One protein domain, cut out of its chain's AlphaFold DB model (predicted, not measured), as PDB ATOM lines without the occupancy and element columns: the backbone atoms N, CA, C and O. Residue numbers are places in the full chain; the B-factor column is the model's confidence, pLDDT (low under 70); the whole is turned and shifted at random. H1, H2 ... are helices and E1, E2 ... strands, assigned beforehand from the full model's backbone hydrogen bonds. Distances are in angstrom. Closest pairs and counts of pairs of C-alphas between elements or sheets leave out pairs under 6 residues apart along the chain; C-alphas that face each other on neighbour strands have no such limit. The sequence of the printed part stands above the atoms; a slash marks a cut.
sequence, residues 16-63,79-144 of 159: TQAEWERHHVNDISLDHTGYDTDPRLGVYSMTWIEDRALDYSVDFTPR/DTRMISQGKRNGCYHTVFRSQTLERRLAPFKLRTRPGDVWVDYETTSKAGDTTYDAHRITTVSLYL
ATOM      1  N   THR A  16     138.475 117.556 141.400       86.88
ATOM      2  CA  THR A  16     139.906 117.532 141.741       86.88
ATOM      3  C   THR A  16     140.471 116.117 141.650       86.88
ATOM      4  O   THR A  16     139.708 115.146 141.612       86.88
ATOM      5  N   GLN A  17     141.798 115.977 141.681       85.31
ATOM      6  CA  GLN A  17     142.437 114.658 141.697       85.31
ATOM      7  C   GLN A  17     141.973 113.810 142.889       85.31
ATOM      8  O   GLN A  17     141.553 112.664 142.728       85.31
ATOM      9  N   ALA A  18     141.925 114.409 144.079       84.12
ATOM     10  CA  ALA A  18     141.470 113.727 145.290       84.12
ATOM     11  C   ALA A  18     139.983 113.314 145.256       84.12
ATOM     12  O   ALA A  18     139.572 112.429 146.006       84.12
ATOM     13  N   GLU A  19     139.144 113.974 144.454       85.38
ATOM     14  CA  GLU A  19     137.747 113.575 144.243       85.38
ATOM     15  C   GLU A  19     137.640 112.438 143.225       85.38
ATOM     16  O   GLU A  19     136.907 111.477 143.463       85.38
ATOM     17  N   TRP A  20     138.408 112.526 142.139       84.25
ATOM     18  CA  TRP A  20     138.483 111.516 141.087       84.25
ATOM     19  C   TRP A  20     138.930 110.155 141.634       84.25
ATOM     20  O   TRP A  20     138.264 109.140 141.419       84.25
ATOM     21  N   GLU A  21     139.985 110.148 142.453       82.44
ATOM     22  CA  GLU A  21     140.569 108.953 143.080       82.44
ATOM     23  C   GLU A  21     139.647 108.252 144.096       82.44
ATOM     24  O   GLU A  21     139.907 107.126 144.519       82.44
ATOM     25  N   ARG A  22     138.520 108.866 144.488       80.38
ATOM     26  CA  ARG A  22     137.496 108.172 145.298       80.38
ATOM     27  C   ARG A  22     136.711 107.151 144.485       80.38
ATOM     28  O   ARG A  22     136.133 106.218 145.054       80.38
ATOM     29  N   HIS A  23     136.649 107.360 143.176       73.81
ATOM     30  CA  HIS A  23     135.813 106.599 142.260       73.81
ATOM     31  C   HIS A  23     136.635 105.815 141.238       73.81
ATOM     32  O   HIS A  23     136.211 104.712 140.905       73.81
ATOM     33  N   HIS A  24     137.818 106.313 140.879       76.25
ATOM     34  CA  HIS A  24     138.719 105.725 139.895       76.25
ATOM     35  C   HIS A  24     140.017 105.231 140.542       76.25
ATOM     36  O   HIS A  24     140.521 105.832 141.495       76.25
ATOM     37  N   VAL A  25     140.584 104.148 140.018       78.12
ATOM     38  CA  VAL A  25     141.872 103.597 140.457       78.12
ATOM     39  C   VAL A  25     142.950 104.027 139.472       78.12
ATOM     40  O   VAL A  25     142.859 103.715 138.287       78.12
ATOM     41  N   ASN A  26     143.964 104.746 139.961       74.69
ATOM     42  CA  ASN A  26     145.124 105.123 139.154       74.69
ATOM     43  C   ASN A  26     145.880 103.859 138.732       74.69
ATOM     44  O   ASN A  26     146.256 103.046 139.584       74.69
ATOM     45  N   ASP A  27     146.105 103.703 137.432       71.00
ATOM     46  CA  ASP A  27     146.998 102.679 136.917       71.00
ATOM     47  C   ASP A  27     148.399 103.269 136.765       71.00
ATOM     48  O   ASP A  27     148.720 103.998 135.826       71.00
ATOM     49  N   ILE A  28     149.245 102.914 137.726       60.25
ATOM     50  CA  ILE A  28     150.622 103.396 137.848       60.25
ATOM     51  C   ILE A  28     151.467 102.977 136.627       60.25
ATOM     52  O   ILE A  28     152.509 103.574 136.369       60.25
ATOM     53  N   SER A  29     151.030 101.980 135.843       60.53
ATOM     54  CA  SER A  29     151.722 101.565 134.615       60.53
ATOM     55  C   SER A  29     151.571 102.551 133.445       60.53
ATOM     56  O   SER A  29     152.321 102.445 132.476       60.53
ATOM     57  N   LEU A  30     150.659 103.528 133.548       58.56
ATOM     58  CA  LEU A  30     150.350 104.537 132.525       58.56
ATOM     59  C   LEU A  30     150.773 105.960 132.951       58.56
ATOM     60  O   LEU A  30     150.053 106.932 132.726       58.56
ATOM     61  N   ASP A  31     151.934 106.077 133.601       59.22
ATOM     62  CA  ASP A  31     152.574 107.353 133.981       59.22
ATOM     63  C   ASP A  31     151.647 108.321 134.749       59.22
ATOM     64  O   ASP A  31     151.576 109.516 134.477       59.22
ATOM     65  N   HIS A  32     150.871 107.785 135.698       57.22
ATOM     66  CA  HIS A  32     149.936 108.518 136.569       57.22
ATOM     67  C   HIS A  32     148.782 109.269 135.879       57.22
ATOM     68  O   HIS A  32     147.980 109.898 136.571       57.22
ATOM     69  N   THR A  33     148.638 109.157 134.561       62.06
ATOM     70  CA  THR A  33     147.533 109.763 133.794       62.06
ATOM     71  C   THR A  33     146.411 108.769 133.491       62.06
ATOM     72  O   THR A  33     145.285 109.183 133.209       62.06
ATOM     73  N   GLY A  34     146.703 107.466 133.588       65.31
ATOM     74  CA  GLY A  34     145.762 106.376 133.347       65.31
ATOM     75  C   GLY A  34     144.909 106.014 134.561       65.31
ATOM     76  O   GLY A  34     145.435 105.819 135.658       65.31
ATOM     77  N   TYR A  35     143.600 105.854 134.366       70.56
ATOM     78  CA  TYR A  35     142.689 105.326 135.386       70.56
ATOM     79  C   TYR A  35     141.785 104.218 134.833       70.56
ATOM     80  O   TYR A  35     141.442 104.222 133.651       70.56
ATOM     81  N   ASP A  36     141.380 103.295 135.714       70.31
ATOM     82  CA  ASP A  36     140.393 102.237 135.458       70.31
ATOM     83  C   ASP A  36     140.674 101.409 134.188       70.31
ATOM     84  O   ASP A  36     139.868 101.333 133.266       70.31
ATOM     85  N   THR A  37     141.810 100.706 134.149       59.09
ATOM     86  CA  THR A  37     142.279  99.931 132.980       59.09
ATOM     87  C   THR A  37     141.425  98.719 132.574       59.09
ATOM     88  O   THR A  37     141.827  97.944 131.705       59.09
ATOM     89  N   ASP A  38     140.216  98.556 133.126       63.34
ATOM     90  CA  ASP A  38     139.217  97.636 132.579       63.34
ATOM     91  C   ASP A  38     138.474  98.304 131.398       63.34
ATOM     92  O   ASP A  38     137.606  99.161 131.609       63.34
ATOM     93  N   PRO A  39     138.697  97.868 130.142       59.44
ATOM     94  CA  PRO A  39     138.044  98.442 128.959       59.44
ATOM     95  C   PRO A  39     136.517  98.232 128.915       59.44
ATOM     96  O   PRO A  39     135.827  98.755 128.028       59.44
ATOM     97  N   ARG A  40     135.949  97.443 129.838       61.97
ATOM     98  CA  ARG A  40     134.494  97.328 130.028       61.97
ATOM     99  C   ARG A  40     133.921  98.521 130.791       61.97
ATOM    100  O   ARG A  40     132.771  98.892 130.541       61.97
ATOM    101  N   LEU A  41     134.705  99.094 131.702       66.44
ATOM    102  CA  LEU A  41     134.343 100.253 132.523       66.44
ATOM    103  C   LEU A  41     134.713 101.562 131.812       66.44
ATOM    104  O   LEU A  41     133.914 102.506 131.793       66.44
ATOM    105  N   GLY A  42     135.851 101.541 131.123       76.00
ATOM    106  CA  GLY A  42     136.413 102.650 130.367       76.00
ATOM    107  C   GLY A  42     137.793 102.990 130.915       76.00
ATOM    108  O   GLY A  42     137.920 103.178 132.116       76.00
ATOM    109  N   VAL A  43     138.793 103.052 130.040       82.75
ATOM    110  CA  VAL A  43     140.157 103.464 130.376       82.75
ATOM    111  C   VAL A  43     140.249 104.966 130.178       82.75
ATOM    112  O   VAL A  43     139.950 105.453 129.091       82.75
ATOM    113  N   TYR A  44     140.636 105.695 131.217       85.12
ATOM    114  CA  TYR A  44     140.725 107.151 131.173       85.12
ATOM    115  C   TYR A  44     142.171 107.598 131.008       85.12
ATOM    116  O   TYR A  44     143.050 107.053 131.674       85.12
ATOM    117  N   SER A  45     142.393 108.630 130.200       85.25
ATOM    118  CA  SER A  45     143.672 109.338 130.089       85.25
ATOM    119  C   SER A  45     143.460 110.809 130.425       85.25
ATOM    120  O   SER A  45     142.759 111.516 129.706       85.25
ATOM    121  N   MET A  46     144.027 111.248 131.551       83.69
ATOM    122  CA  MET A  46     143.709 112.523 132.197       83.69
ATOM    123  C   MET A  46     144.803 113.576 132.011       83.69
ATOM    124  O   MET A  46     145.976 113.306 132.272       83.69
ATOM    125  N   THR A  47     144.391 114.809 131.726       82.94
ATOM    126  CA  THR A  47     145.207 116.023 131.830       82.94
ATOM    127  C   THR A  47     144.605 116.940 132.900       82.94
ATOM    128  O   THR A  47     143.452 117.372 132.832       82.94
ATOM    129  N   TRP A  48     145.394 117.245 133.933       82.69
ATOM    130  CA  TRP A  48     144.961 118.096 135.044       82.69
ATOM    131  C   TRP A  48     145.239 119.569 134.741       82.69
ATOM    132  O   TRP A  48     146.386 119.961 134.534       82.69
ATOM    133  N   ILE A  49     144.202 120.407 134.779       80.94
ATOM    134  CA  ILE A  49     144.310 121.861 134.595       80.94
ATOM    135  C   ILE A  49     143.901 122.527 135.902       80.94
ATOM    136  O   ILE A  49     142.780 122.333 136.367       80.94
ATOM    137  N   GLU A  50     144.809 123.299 136.506       80.50
ATOM    138  CA  GLU A  50     144.563 123.997 137.780       80.50
ATOM    139  C   GLU A  50     143.984 123.060 138.874       80.50
ATOM    140  O   GLU A  50     143.042 123.419 139.580       80.50
ATOM    141  N   ASP A  51     144.548 121.845 138.999       83.25
ATOM    142  CA  ASP A  51     144.102 120.767 139.913       83.25
ATOM    143  C   ASP A  51     142.670 120.263 139.643       83.25
ATOM    144  O   ASP A  51     141.935 119.850 140.544       83.25
ATOM    145  N   ARG A  52     142.226 120.303 138.382       86.25
ATOM    146  CA  ARG A  52     140.930 119.754 137.982       86.25
ATOM    147  C   ARG A  52     140.997 118.917 136.716       86.25
ATOM    148  O   ARG A  52     141.758 119.209 135.799       86.25
ATOM    149  N   ALA A  53     140.147 117.897 136.677       88.06
ATOM    150  CA  ALA A  53     139.859 117.093 135.501       88.06
ATOM    151  C   ALA A  53     139.093 117.970 134.508       88.06
ATOM    152  O   ALA A  53     137.868 118.076 134.596       88.06
ATOM    153  N   LEU A  54     139.840 118.673 133.659       87.06
ATOM    154  CA  LEU A  54     139.346 119.648 132.682       87.06
ATOM    155  C   LEU A  54     139.920 119.421 131.273       87.06
ATOM    156  O   LEU A  54     139.667 120.229 130.376       87.06
ATOM    157  N   ASP A  55     140.603 118.295 131.067       87.25
ATOM    158  CA  ASP A  55     140.851 117.677 129.766       87.25
ATOM    159  C   ASP A  55     141.117 116.174 129.971       87.25
ATOM    160  O   ASP A  55     141.964 115.809 130.786       87.25
ATOM    161  N   TYR A  56     140.340 115.296 129.334       86.38
ATOM    162  CA  TYR A  56     140.604 113.856 129.342       86.38
ATOM    163  C   TYR A  56     139.909 113.106 128.207       86.38
ATOM    164  O   TYR A  56     138.869 113.530 127.699       86.38
ATOM    165  N   SER A  57     140.422 111.919 127.888       88.25
ATOM    166  CA  SER A  57     139.751 110.944 127.025       88.25
ATOM    167  C   SER A  57     139.344 109.683 127.786       88.25
ATOM    168  O   SER A  57     139.893 109.360 128.840       88.25
ATOM    169  N   VAL A  58     138.337 108.984 127.258       87.81
ATOM    170  CA  VAL A  58     137.866 107.691 127.760       87.81
ATOM    171  C   VAL A  58     137.739 106.710 126.608       87.81
ATOM    172  O   VAL A  58     136.895 106.897 125.728       87.81
ATOM    173  N   ASP A  59     138.507 105.630 126.670       86.62
ATOM    174  CA  ASP A  59     138.423 104.496 125.758       86.62
ATOM    175  C   ASP A  59     137.548 103.394 126.343       86.62
ATOM    176  O   ASP A  59     137.732 102.953 127.475       86.62
ATOM    177  N   PHE A  60     136.591 102.888 125.576       84.56
ATOM    178  CA  PHE A  60     135.676 101.852 126.034       84.56
ATOM    179  C   PHE A  60     135.299 100.862 124.932       84.56
ATOM    180  O   PHE A  60     135.434 101.102 123.732       84.56
ATOM    181  N   THR A  61     134.756  99.717 125.357       86.25
ATOM    182  CA  THR A  61     134.145  98.733 124.447       86.25
ATOM    183  C   THR A  61     133.121  99.416 123.528       86.25
ATOM    184  O   THR A  61     132.274 100.126 124.067       86.25
ATOM    185  N   PRO A  62     133.130  99.179 122.199       87.44
ATOM    186  CA  PRO A  62     132.346  99.955 121.242       87.44
ATOM    187  C   PRO A  62     130.867 100.150 121.597       87.44
ATOM    188  O   PRO A  62     130.183  99.214 122.018       87.44
ATOM    189  N   ARG A  63     130.363 101.365 121.367       90.00
ATOM    190  CA  ARG A  63     128.984 101.787 121.651       90.00
ATOM    191  C   ARG A  63     128.406 102.565 120.475       90.00
ATOM    192  O   ARG A  63     129.126 103.237 119.745       90.00
ATOM    193  N   ASP A  79     122.158 118.573 136.278       91.38
ATOM    194  CA  ASP A  79     121.569 119.748 135.619       91.38
ATOM    195  C   ASP A  79     122.102 119.985 134.196       91.38
ATOM    196  O   ASP A  79     121.682 120.930 133.524       91.38
ATOM    197  N   THR A  80     123.009 119.129 133.728       92.44
ATOM    198  CA  THR A  80     123.662 119.251 132.430       92.44
ATOM    199  C   THR A  80     122.682 119.109 131.269       92.44
ATOM    200  O   THR A  80     121.901 118.158 131.181       92.44
ATOM    201  N   ARG A  81     122.765 120.034 130.308       94.31
ATOM    202  CA  ARG A  81     121.972 120.023 129.070       94.31
ATOM    203  C   ARG A  81     122.871 120.132 127.852       94.31
ATOM    204  O   ARG A  81     123.827 120.896 127.860       94.31
ATOM    205  N   MET A  82     122.536 119.401 126.794       94.69
ATOM    206  CA  MET A  82     123.188 119.564 125.495       94.69
ATOM    207  C   MET A  82     122.672 120.847 124.839       94.69
ATOM    208  O   MET A  82     121.459 121.031 124.733       94.69
ATOM    209  N   ILE A  83     123.582 121.727 124.428       93.69
ATOM    210  CA  ILE A  83     123.258 123.021 123.809       93.69
ATOM    211  C   ILE A  83     123.670 123.095 122.338       93.69
ATOM    212  O   ILE A  83     123.159 123.939 121.607       93.69
ATOM    213  N   SER A  84     124.571 122.216 121.901       89.31
ATOM    214  CA  SER A  84     125.001 122.099 120.510       89.31
ATOM    215  C   SER A  84     125.435 120.668 120.217       89.31
ATOM    216  O   SER A  84     125.915 119.970 121.110       89.31
ATOM    217  N   GLN A  85     125.263 120.241 118.969       93.19
ATOM    218  CA  GLN A  85     125.780 118.977 118.459       93.19
ATOM    219  C   GLN A  85     125.986 119.064 116.947       93.19
ATOM    220  O   GLN A  85     125.240 119.763 116.257       93.19
ATOM    221  N   GLY A  86     126.960 118.334 116.414       85.81
ATOM    222  CA  GLY A  86     127.214 118.313 114.978       85.81
ATOM    223  C   GLY A  86     128.398 117.441 114.597       85.81
ATOM    224  O   GLY A  86     129.207 117.069 115.435       85.81
ATOM    225  N   LYS A  87     128.505 117.115 113.309       82.81
ATOM    226  CA  LYS A  87     129.682 116.436 112.764       82.81
ATOM    227  C   LYS A  87     130.690 117.488 112.301       82.81
ATOM    228  O   LYS A  87     130.324 118.354 111.506       82.81
ATOM    229  N   ARG A  88     131.945 117.401 112.742       70.88
ATOM    230  CA  ARG A  88     133.040 118.284 112.306       70.88
ATOM    231  C   ARG A  88     134.302 117.451 112.122       70.88
ATOM    232  O   ARG A  88     134.544 116.542 112.897       70.88
ATOM    233  N   ASN A  89     135.055 117.710 111.055       69.06
ATOM    234  CA  ASN A  89     136.375 117.122 110.801       69.06
ATOM    235  C   ASN A  89     136.491 115.587 110.881       69.06
ATOM    236  O   ASN A  89     137.596 115.096 110.923       69.06
ATOM    237  N   GLY A  90     135.404 114.808 110.857       73.81
ATOM    238  CA  GLY A  90     135.500 113.344 110.944       73.81
ATOM    239  C   GLY A  90     135.205 112.739 112.317       73.81
ATOM    240  O   GLY A  90     135.404 111.542 112.452       73.81
ATOM    241  N   CYS A  91     134.657 113.507 113.265       80.00
ATOM    242  CA  CYS A  91     134.012 113.049 114.509       80.00
ATOM    243  C   CYS A  91     132.606 113.635 114.630       80.00
ATOM    244  O   CYS A  91     132.186 114.504 113.850       80.00
ATOM    245  N   TYR A  92     131.893 113.184 115.655       90.50
ATOM    246  CA  TYR A  92     130.738 113.891 116.176       90.50
ATOM    247  C   TYR A  92     131.132 114.685 117.411       90.50
ATOM    248  O   TYR A  92     131.888 114.195 118.234       90.50
ATOM    249  N   HIS A  93     130.586 115.883 117.535       91.50
ATOM    250  CA  HIS A  93     130.859 116.814 118.610       91.50
ATOM    251  C   HIS A  93     129.560 117.155 119.337       91.50
ATOM    252  O   HIS A  93     128.516 117.328 118.699       91.50
ATOM    253  N   THR A  94     129.625 117.337 120.654       92.69
ATOM    254  CA  THR A  94     128.546 117.940 121.441       92.69
ATOM    255  C   THR A  94     129.086 118.946 122.443       92.69
ATOM    256  O   THR A  94     130.101 118.695 123.085       92.69
ATOM    257  N   VAL A  95     128.331 120.022 122.657       91.81
ATOM    258  CA  VAL A  95     128.570 120.954 123.760       91.81
ATOM    259  C   VAL A  95     127.483 120.765 124.805       91.81
ATOM    260  O   VAL A  95     126.285 120.862 124.505       91.81
ATOM    261  N   PHE A  96     127.900 120.540 126.044       92.81
ATOM    262  CA  PHE A  96     127.032 120.508 127.213       92.81
ATOM    263  C   PHE A  96     127.189 121.770 128.057       92.81
ATOM    264  O   PHE A  96     128.240 122.398 128.046       92.81
ATOM    265  N   ARG A  97     126.146 122.125 128.812       91.94
ATOM    266  CA  ARG A  97     126.146 123.238 129.765       91.94
ATOM    267  C   ARG A  97     125.544 122.834 131.105       91.94
ATOM    268  O   ARG A  97     124.472 122.228 131.123       91.94
ATOM    269  N   SER A  98     126.181 123.241 132.204       92.50
ATOM    270  CA  SER A  98     125.706 123.054 133.586       92.50
ATOM    271  C   SER A  98     125.954 124.305 134.439       92.50
ATOM    272  O   SER A  98     127.049 124.867 134.435       92.50
ATOM    273  N   GLN A  99     124.949 124.723 135.215       91.38
ATOM    274  CA  GLN A  99     125.086 125.791 136.217       91.38
ATOM    275  C   GLN A  99     125.902 125.324 137.425       91.38
ATOM    276  O   GLN A  99     126.553 126.113 138.114       91.38
ATOM    277  N   THR A 100     125.839 124.029 137.721       90.38
ATOM    278  CA  THR A 100     126.669 123.407 138.747       90.38
ATOM    279  C   THR A 100     128.152 123.517 138.388       90.38
ATOM    280  O   THR A 100     128.934 123.942 139.238       90.38
ATOM    281  N   LEU A 101     128.521 123.224 137.135       89.12
ATOM    282  CA  LEU A 101     129.881 123.452 136.635       89.12
ATOM    283  C   LEU A 101     130.231 124.941 136.623       89.12
ATOM    284  O   LEU A 101     131.264 125.308 137.167       89.12
ATOM    285  N   GLU A 102     129.331 125.801 136.135       89.25
ATOM    286  CA  GLU A 102     129.552 127.254 136.084       89.25
ATOM    287  C   GLU A 102     129.932 127.829 137.453       89.25
ATOM    288  O   GLU A 102     130.920 128.544 137.570       89.25
ATOM    289  N   ARG A 103     129.206 127.467 138.518       88.38
ATOM    290  CA  ARG A 103     129.525 127.911 139.887       88.38
ATOM    291  C   ARG A 103     130.843 127.347 140.401       88.38
ATOM    292  O   ARG A 103     131.562 128.039 141.115       88.38
ATOM    293  N   ARG A 104     131.134 126.087 140.079       85.12
ATOM    294  CA  ARG A 104     132.335 125.387 140.550       85.12
ATOM    295  C   ARG A 104     133.598 125.914 139.876       85.12
ATOM    296  O   ARG A 104     134.632 126.009 140.531       85.12
ATOM    297  N   LEU A 105     133.492 126.259 138.598       85.19
ATOM    298  CA  LEU A 105     134.595 126.733 137.775       85.19
ATOM    299  C   LEU A 105     134.678 128.269 137.702       85.19
ATOM    300  O   LEU A 105     135.672 128.793 137.221       85.19
ATOM    301  N   ALA A 106     133.700 129.008 138.241       84.12
ATOM    302  CA  ALA A 106     133.726 130.476 138.312       84.12
ATOM    303  C   ALA A 106     134.999 131.093 138.940       84.12
ATOM    304  O   ALA A 106     135.388 132.174 138.498       84.12
ATOM    305  N   PRO A 107     135.659 130.479 139.947       82.88
ATOM    306  CA  PRO A 107     136.917 131.009 140.482       82.88
ATOM    307  C   PRO A 107     138.103 130.934 139.508       82.88
ATOM    308  O   PRO A 107     139.111 131.602 139.735       82.88
ATOM    309  N   PHE A 108     137.999 130.119 138.458       76.62
ATOM    310  CA  PHE A 108     139.068 129.850 137.503       76.62
ATOM    311  C   PHE A 108     138.935 130.802 136.313       76.62
ATOM    312  O   PHE A 108     137.833 131.088 135.834       76.62
ATOM    313  N   LYS A 109     140.060 131.341 135.838       73.31
ATOM    314  CA  LYS A 109     140.078 132.330 134.748       73.31
ATOM    315  C   LYS A 109     140.025 131.635 133.390       73.31
ATOM    316  O   LYS A 109     140.972 131.695 132.613       73.31
ATOM    317  N   LEU A 110     138.896 130.992 133.117       72.19
ATOM    318  CA  LEU A 110     138.607 130.412 131.811       72.19
ATOM    319  C   LEU A 110     138.261 131.546 130.829       72.19
ATOM    320  O   LEU A 110     137.575 132.506 131.187       72.19
ATOM    321  N   ARG A 111     138.768 131.474 129.597       65.94
ATOM    322  CA  ARG A 111     138.417 132.404 128.508       65.94
ATOM    323  C   ARG A 111     137.020 132.071 127.926       65.94
ATOM    324  O   ARG A 111     136.389 132.934 127.312       65.94
ATOM    325  N   THR A 112     136.512 130.866 128.190       69.88
ATOM    326  CA  THR A 112     135.212 130.319 127.801       69.88
ATOM    327  C   THR A 112     134.274 130.402 128.982       69.88
ATOM    328  O   THR A 112     134.652 130.711 130.113       69.88
ATOM    329  N   ARG A 113     132.997 130.125 128.726       78.44
ATOM    330  CA  ARG A 113     132.016 130.072 129.794       78.44
ATOM    331  C   ARG A 113     132.345 128.905 130.746       78.44
ATOM    332  O   ARG A 113     132.290 127.763 130.294       78.44
ATOM    333  N   PRO A 114     132.532 129.138 132.061       78.19
ATOM    334  CA  PRO A 114     132.909 128.099 133.032       78.19
ATOM    335  C   PRO A 114     131.901 126.953 133.236       78.19
ATOM    336  O   PRO A 114     132.101 126.093 134.080       78.19
ATOM    337  N   GLY A 115     130.773 126.947 132.527       85.56
ATOM    338  CA  GLY A 115     129.766 125.888 132.599       85.56
ATOM    339  C   GLY A 115     129.705 124.998 131.364       85.56
ATOM    340  O   GLY A 115     128.888 124.077 131.359       85.56
ATOM    341  N   ASP A 116     130.498 125.292 130.331       89.75
ATOM    342  CA  ASP A 116     130.449 124.591 129.052       89.75
ATOM    343  C   ASP A 116     131.469 123.444 129.020       89.75
ATOM    344  O   ASP A 116     132.588 123.572 129.512       89.75
ATOM    345  N   VAL A 117     131.071 122.317 128.433       90.38
ATOM    346  CA  VAL A 117     131.907 121.122 128.257       90.38
ATOM    347  C   VAL A 117     131.844 120.703 126.805       90.38
ATOM    348  O   VAL A 117     130.748 120.494 126.277       90.38
ATOM    349  N   TRP A 118     133.003 120.588 126.176       91.44
ATOM    350  CA  TRP A 118     133.144 120.174 124.787       91.44
ATOM    351  C   TRP A 118     133.463 118.688 124.764       91.44
ATOM    352  O   TRP A 118     134.289 118.232 125.550       91.44
ATOM    353  N   VAL A 119     132.745 117.933 123.931       92.19
ATOM    354  CA  VAL A 119     132.892 116.478 123.863       92.19
ATOM    355  C   VAL A 119     132.973 116.014 122.425       92.19
ATOM    356  O   VAL A 119     132.019 116.219 121.671       92.19
ATOM    357  N   ASP A 120     134.063 115.337 122.084       92.12
ATOM    358  CA  ASP A 120     134.234 114.655 120.805       92.12
ATOM    359  C   ASP A 120     134.004 113.151 120.953       92.12
ATOM    360  O   ASP A 120     134.333 112.547 121.972       92.12
ATOM    361  N   TYR A 121     133.380 112.560 119.936       93.06
ATOM    362  CA  TYR A 121     133.026 111.146 119.857       93.06
ATOM    363  C   TYR A 121     133.675 110.526 118.628       93.06
ATOM    364  O   TYR A 121     133.393 110.924 117.489       93.06
ATOM    365  N   GLU A 122     134.478 109.499 118.871       91.19
ATOM    366  CA  GLU A 122     135.382 108.941 117.878       91.19
ATOM    367  C   GLU A 122     135.351 107.410 117.849       91.19
ATOM    368  O   GLU A 122     135.027 106.724 118.823       91.19
ATOM    369  N   THR A 123     135.696 106.870 116.688       90.88
ATOM    370  CA  THR A 123     135.932 105.454 116.434       90.88
ATOM    371  C   THR A 123     137.414 105.259 116.153       90.88
ATOM    372  O   THR A 123     137.885 105.498 115.040       90.88
ATOM    373  N   THR A 124     138.125 104.773 117.155       84.44
ATOM    374  CA  THR A 124     139.542 104.430 117.100       84.44
ATOM    375  C   THR A 124     139.684 102.974 116.676       84.44
ATOM    376  O   THR A 124     139.111 102.046 117.264       84.44
ATOM    377  N   SER A 125     140.408 102.753 115.586       79.06
ATOM    378  CA  SER A 125     140.705 101.416 115.088       79.06
ATOM    379  C   SER A 125     141.752 100.721 115.968       79.06
ATOM    380  O   SER A 125     142.449 101.346 116.761       79.06
ATOM    381  N   LYS A 126     141.936  99.406 115.789       74.88
ATOM    382  CA  LYS A 126     143.020  98.670 116.473       74.88
ATOM    383  C   LYS A 126     144.424  99.161 116.093       74.88
ATOM    384  O   LYS A 126     145.367  98.847 116.807       74.88
ATOM    385  N   ALA A 127     144.556  99.849 114.958       76.00
ATOM    386  CA  ALA A 127     145.816 100.413 114.489       76.00
ATOM    387  C   ALA A 127     146.077 101.825 115.048       76.00
ATOM    388  O   ALA A 127     147.130 102.383 114.772       76.00
ATOM    389  N   GLY A 128     145.141 102.389 115.824       73.31
ATOM    390  CA  GLY A 128     145.226 103.750 116.358       73.31
ATOM    391  C   GLY A 128     144.593 104.817 115.462       73.31
ATOM    392  O   GLY A 128     144.439 105.946 115.902       73.31
ATOM    393  N   ASP A 129     144.170 104.473 114.239       80.44
ATOM    394  CA  ASP A 129     143.512 105.438 113.350       80.44
ATOM    395  C   ASP A 129     142.139 105.871 113.884       80.44
ATOM    396  O   ASP A 129     141.288 105.020 114.170       80.44
ATOM    397  N   THR A 130     141.901 107.180 113.920       79.81
ATOM    398  CA  THR A 130     140.650 107.791 114.381       79.81
ATOM    399  C   THR A 130     139.721 108.114 113.209       79.81
ATOM    400  O   THR A 130     140.093 108.785 112.249       79.81
ATOM    401  N   THR A 131     138.476 107.644 113.282       85.81
ATOM    402  CA  THR A 131     137.402 107.910 112.308       85.81
ATOM    403  C   THR A 131     136.075 108.151 113.032       85.81
ATOM    404  O   THR A 131     136.018 108.107 114.257       85.81
ATOM    405  N   TYR A 132     134.979 108.364 112.298       88.81
ATOM    406  CA  TYR A 132     133.637 108.408 112.881       88.81
ATOM    407  C   TYR A 132     132.712 107.355 112.298       88.81
ATOM    408  O   TYR A 132     132.328 107.430 111.125       88.81
ATOM    409  N   ASP A 133     132.264 106.458 113.171       91.81
ATOM    410  CA  ASP A 133     131.143 105.558 112.957       91.81
ATOM    411  C   ASP A 133     130.144 105.699 114.118       91.81
ATOM    412  O   ASP A 133     130.397 105.288 115.251       91.81
ATOM    413  N   ALA A 134     128.961 106.246 113.822       91.56
ATOM    414  CA  ALA A 134     127.891 106.466 114.798       91.56
ATOM    415  C   ALA A 134     127.414 105.179 115.499       91.56
ATOM    416  O   ALA A 134     126.753 105.252 116.538       91.56
ATOM    417  N   HIS A 135     127.709 104.003 114.943       94.38
ATOM    418  CA  HIS A 135     127.355 102.709 115.521       94.38
ATOM    419  C   HIS A 135     128.477 102.100 116.365       94.38
ATOM    420  O   HIS A 135     128.249 101.088 117.033       94.38
ATOM    421  N   ARG A 136     129.669 102.701 116.348       93.31
ATOM    422  CA  ARG A 136     130.883 102.104 116.900       93.31
ATOM    423  C   ARG A 136     131.839 103.155 117.467       93.31
ATOM    424  O   ARG A 136     133.031 103.142 117.183       93.31
ATOM    425  N   ILE A 137     131.329 104.053 118.294       93.25
ATOM    426  CA  ILE A 137     132.161 104.953 119.093       93.25
ATOM    427  C   ILE A 137     132.960 104.116 120.090       93.25
ATOM    428  O   ILE A 137     132.394 103.253 120.765       93.25
ATOM    429  N   THR A 138     134.259 104.353 120.166       91.25
ATOM    430  CA  THR A 138     135.178 103.679 121.095       91.25
ATOM    431  C   THR A 138     135.835 104.651 122.050       91.25
ATOM    432  O   THR A 138     136.243 104.227 123.122       91.25
ATOM    433  N   THR A 139     135.913 105.923 121.668       90.12
ATOM    434  CA  THR A 139     136.637 106.946 122.410       90.12
ATOM    435  C   THR A 139     135.764 108.186 122.521       90.12
ATOM    436  O   THR A 139     135.043 108.545 121.581       90.12
ATOM    437  N   VAL A 140     135.787 108.818 123.690       91.31
ATOM    438  CA  VAL A 140     135.223 110.154 123.891       91.31
ATOM    439  C   VAL A 140     136.248 111.041 124.562       91.31
ATOM    440  O   VAL A 140     136.889 110.605 125.513       91.31
ATOM    441  N   SER A 141     136.357 112.280 124.106       90.56
ATOM    442  CA  SER A 141     137.272 113.269 124.674       90.56
ATOM    443  C   SER A 141     136.461 114.423 125.227       90.56
ATOM    444  O   SER A 141     135.659 114.998 124.496       90.56
ATOM    445  N   LEU A 142     136.629 114.735 126.509       91.38
ATOM    446  CA  LEU A 142     136.014 115.869 127.184       91.38
ATOM    447  C   LEU A 142     137.095 116.921 127.408       91.38
ATOM    448  O   LEU A 142     138.107 116.626 128.032       91.38
ATOM    449  N   TYR A 143     136.882 118.139 126.922       87.19
ATOM    450  CA  TYR A 143     137.901 119.189 126.956       87.19
ATOM    451  C   TYR A 143     137.304 120.582 127.161       87.19
ATOM    452  O   TYR A 143     136.102 120.830 126.988       87.19
ATOM    453  N   LEU A 144     138.179 121.512 127.539       79.94
ATOM    454  CA  LEU A 144     137.973 122.946 127.383       79.94
ATOM    455  C   LEU A 144     138.708 123.397 126.112       79.94
ATOM    456  O   LEU A 144     139.902 123.133 125.994       79.94
TER     457      LEU A 144
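This is residues 16 to 63 and 79 to 144 of the 159 residues of an uncharacterized protein of Streptomyces sp. 93 (UniProt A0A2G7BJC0). One twisted sheet of six strands makes the body, a wall in the order E1, E2, E6, E5, E4, E3, with neither face covered by a helix. The short helix H1 and residues 21 to 42 lie beyond its E1 edge, the short helix H2 sits near the strand ends where E4 finishes and E5 starts, and the loop 125 to 136 lies at E5's other end. The printed part has 114 residues, with H1, E1, E2, E3, E4, H2, E5 and E6 along the chain; the class is mostly strand, strands holding 50 of the 61 residues in named elements, and the sheet is antiparallel. It is compact, with a radius of gyration of the C-alphas of 14.8 A and spans of 41 by 36 by 22 A.

E1 is residues 43 to 49; E2, residues 52 to 63, is 27.1 A long and bends by 67 degrees at residue 60. E6 is residues 137 to 143, with C-alpha 143 at (137.901, 119.189, 126.956); E5, residues 116 to 124, is 25.1 A long. E4 is residues 91 to 97 and E3 residues 81 to 88. H1 is residues 17 to 20, with C-alpha 17 at (142.437, 114.658, 141.697); H2 is residues 99 to 105.

N 58 and O 140 of E2 and E6 are 2.8 A apart, within hydrogen-bond range. So are N 45 and O 57 in the hairpin E1 and E2, 2.9 A, N 120 and O 141 in the hairpin E5 and E6, 2.9 A, N 94 and O 119 between E4 and E5, 2.8 A, and N 93 and O 86 in the hairpin E3 and E4, 2.8 A. Residues 34 to 35 pair antiparallel with residues 44 to 45 of E1. H1 only grazes the sheet; the C-alphas of Gln 17 and Arg 52 are 6.5 A apart. H2 only grazes it too; its closest C-alphas to E5, Glu 102 and Asp 116, are 7.6 A apart. Every O i to N i+4 pair in H2 is within hydrogen-bond range; H1 is too short for one.

The C-alphas farthest apart, Pro 107 and Ala 127, are 41.1 A apart. Residues 64 to 78 are not printed; C-alphas 63 and 79 are 23.9 A apart across the cut. The links H1 to E1 and E5 to E6 are long. Mean pLDDT of the printed part is 82.3; residues 28 to 34, 37 to 41, 89 and 111 to 112 are under 70.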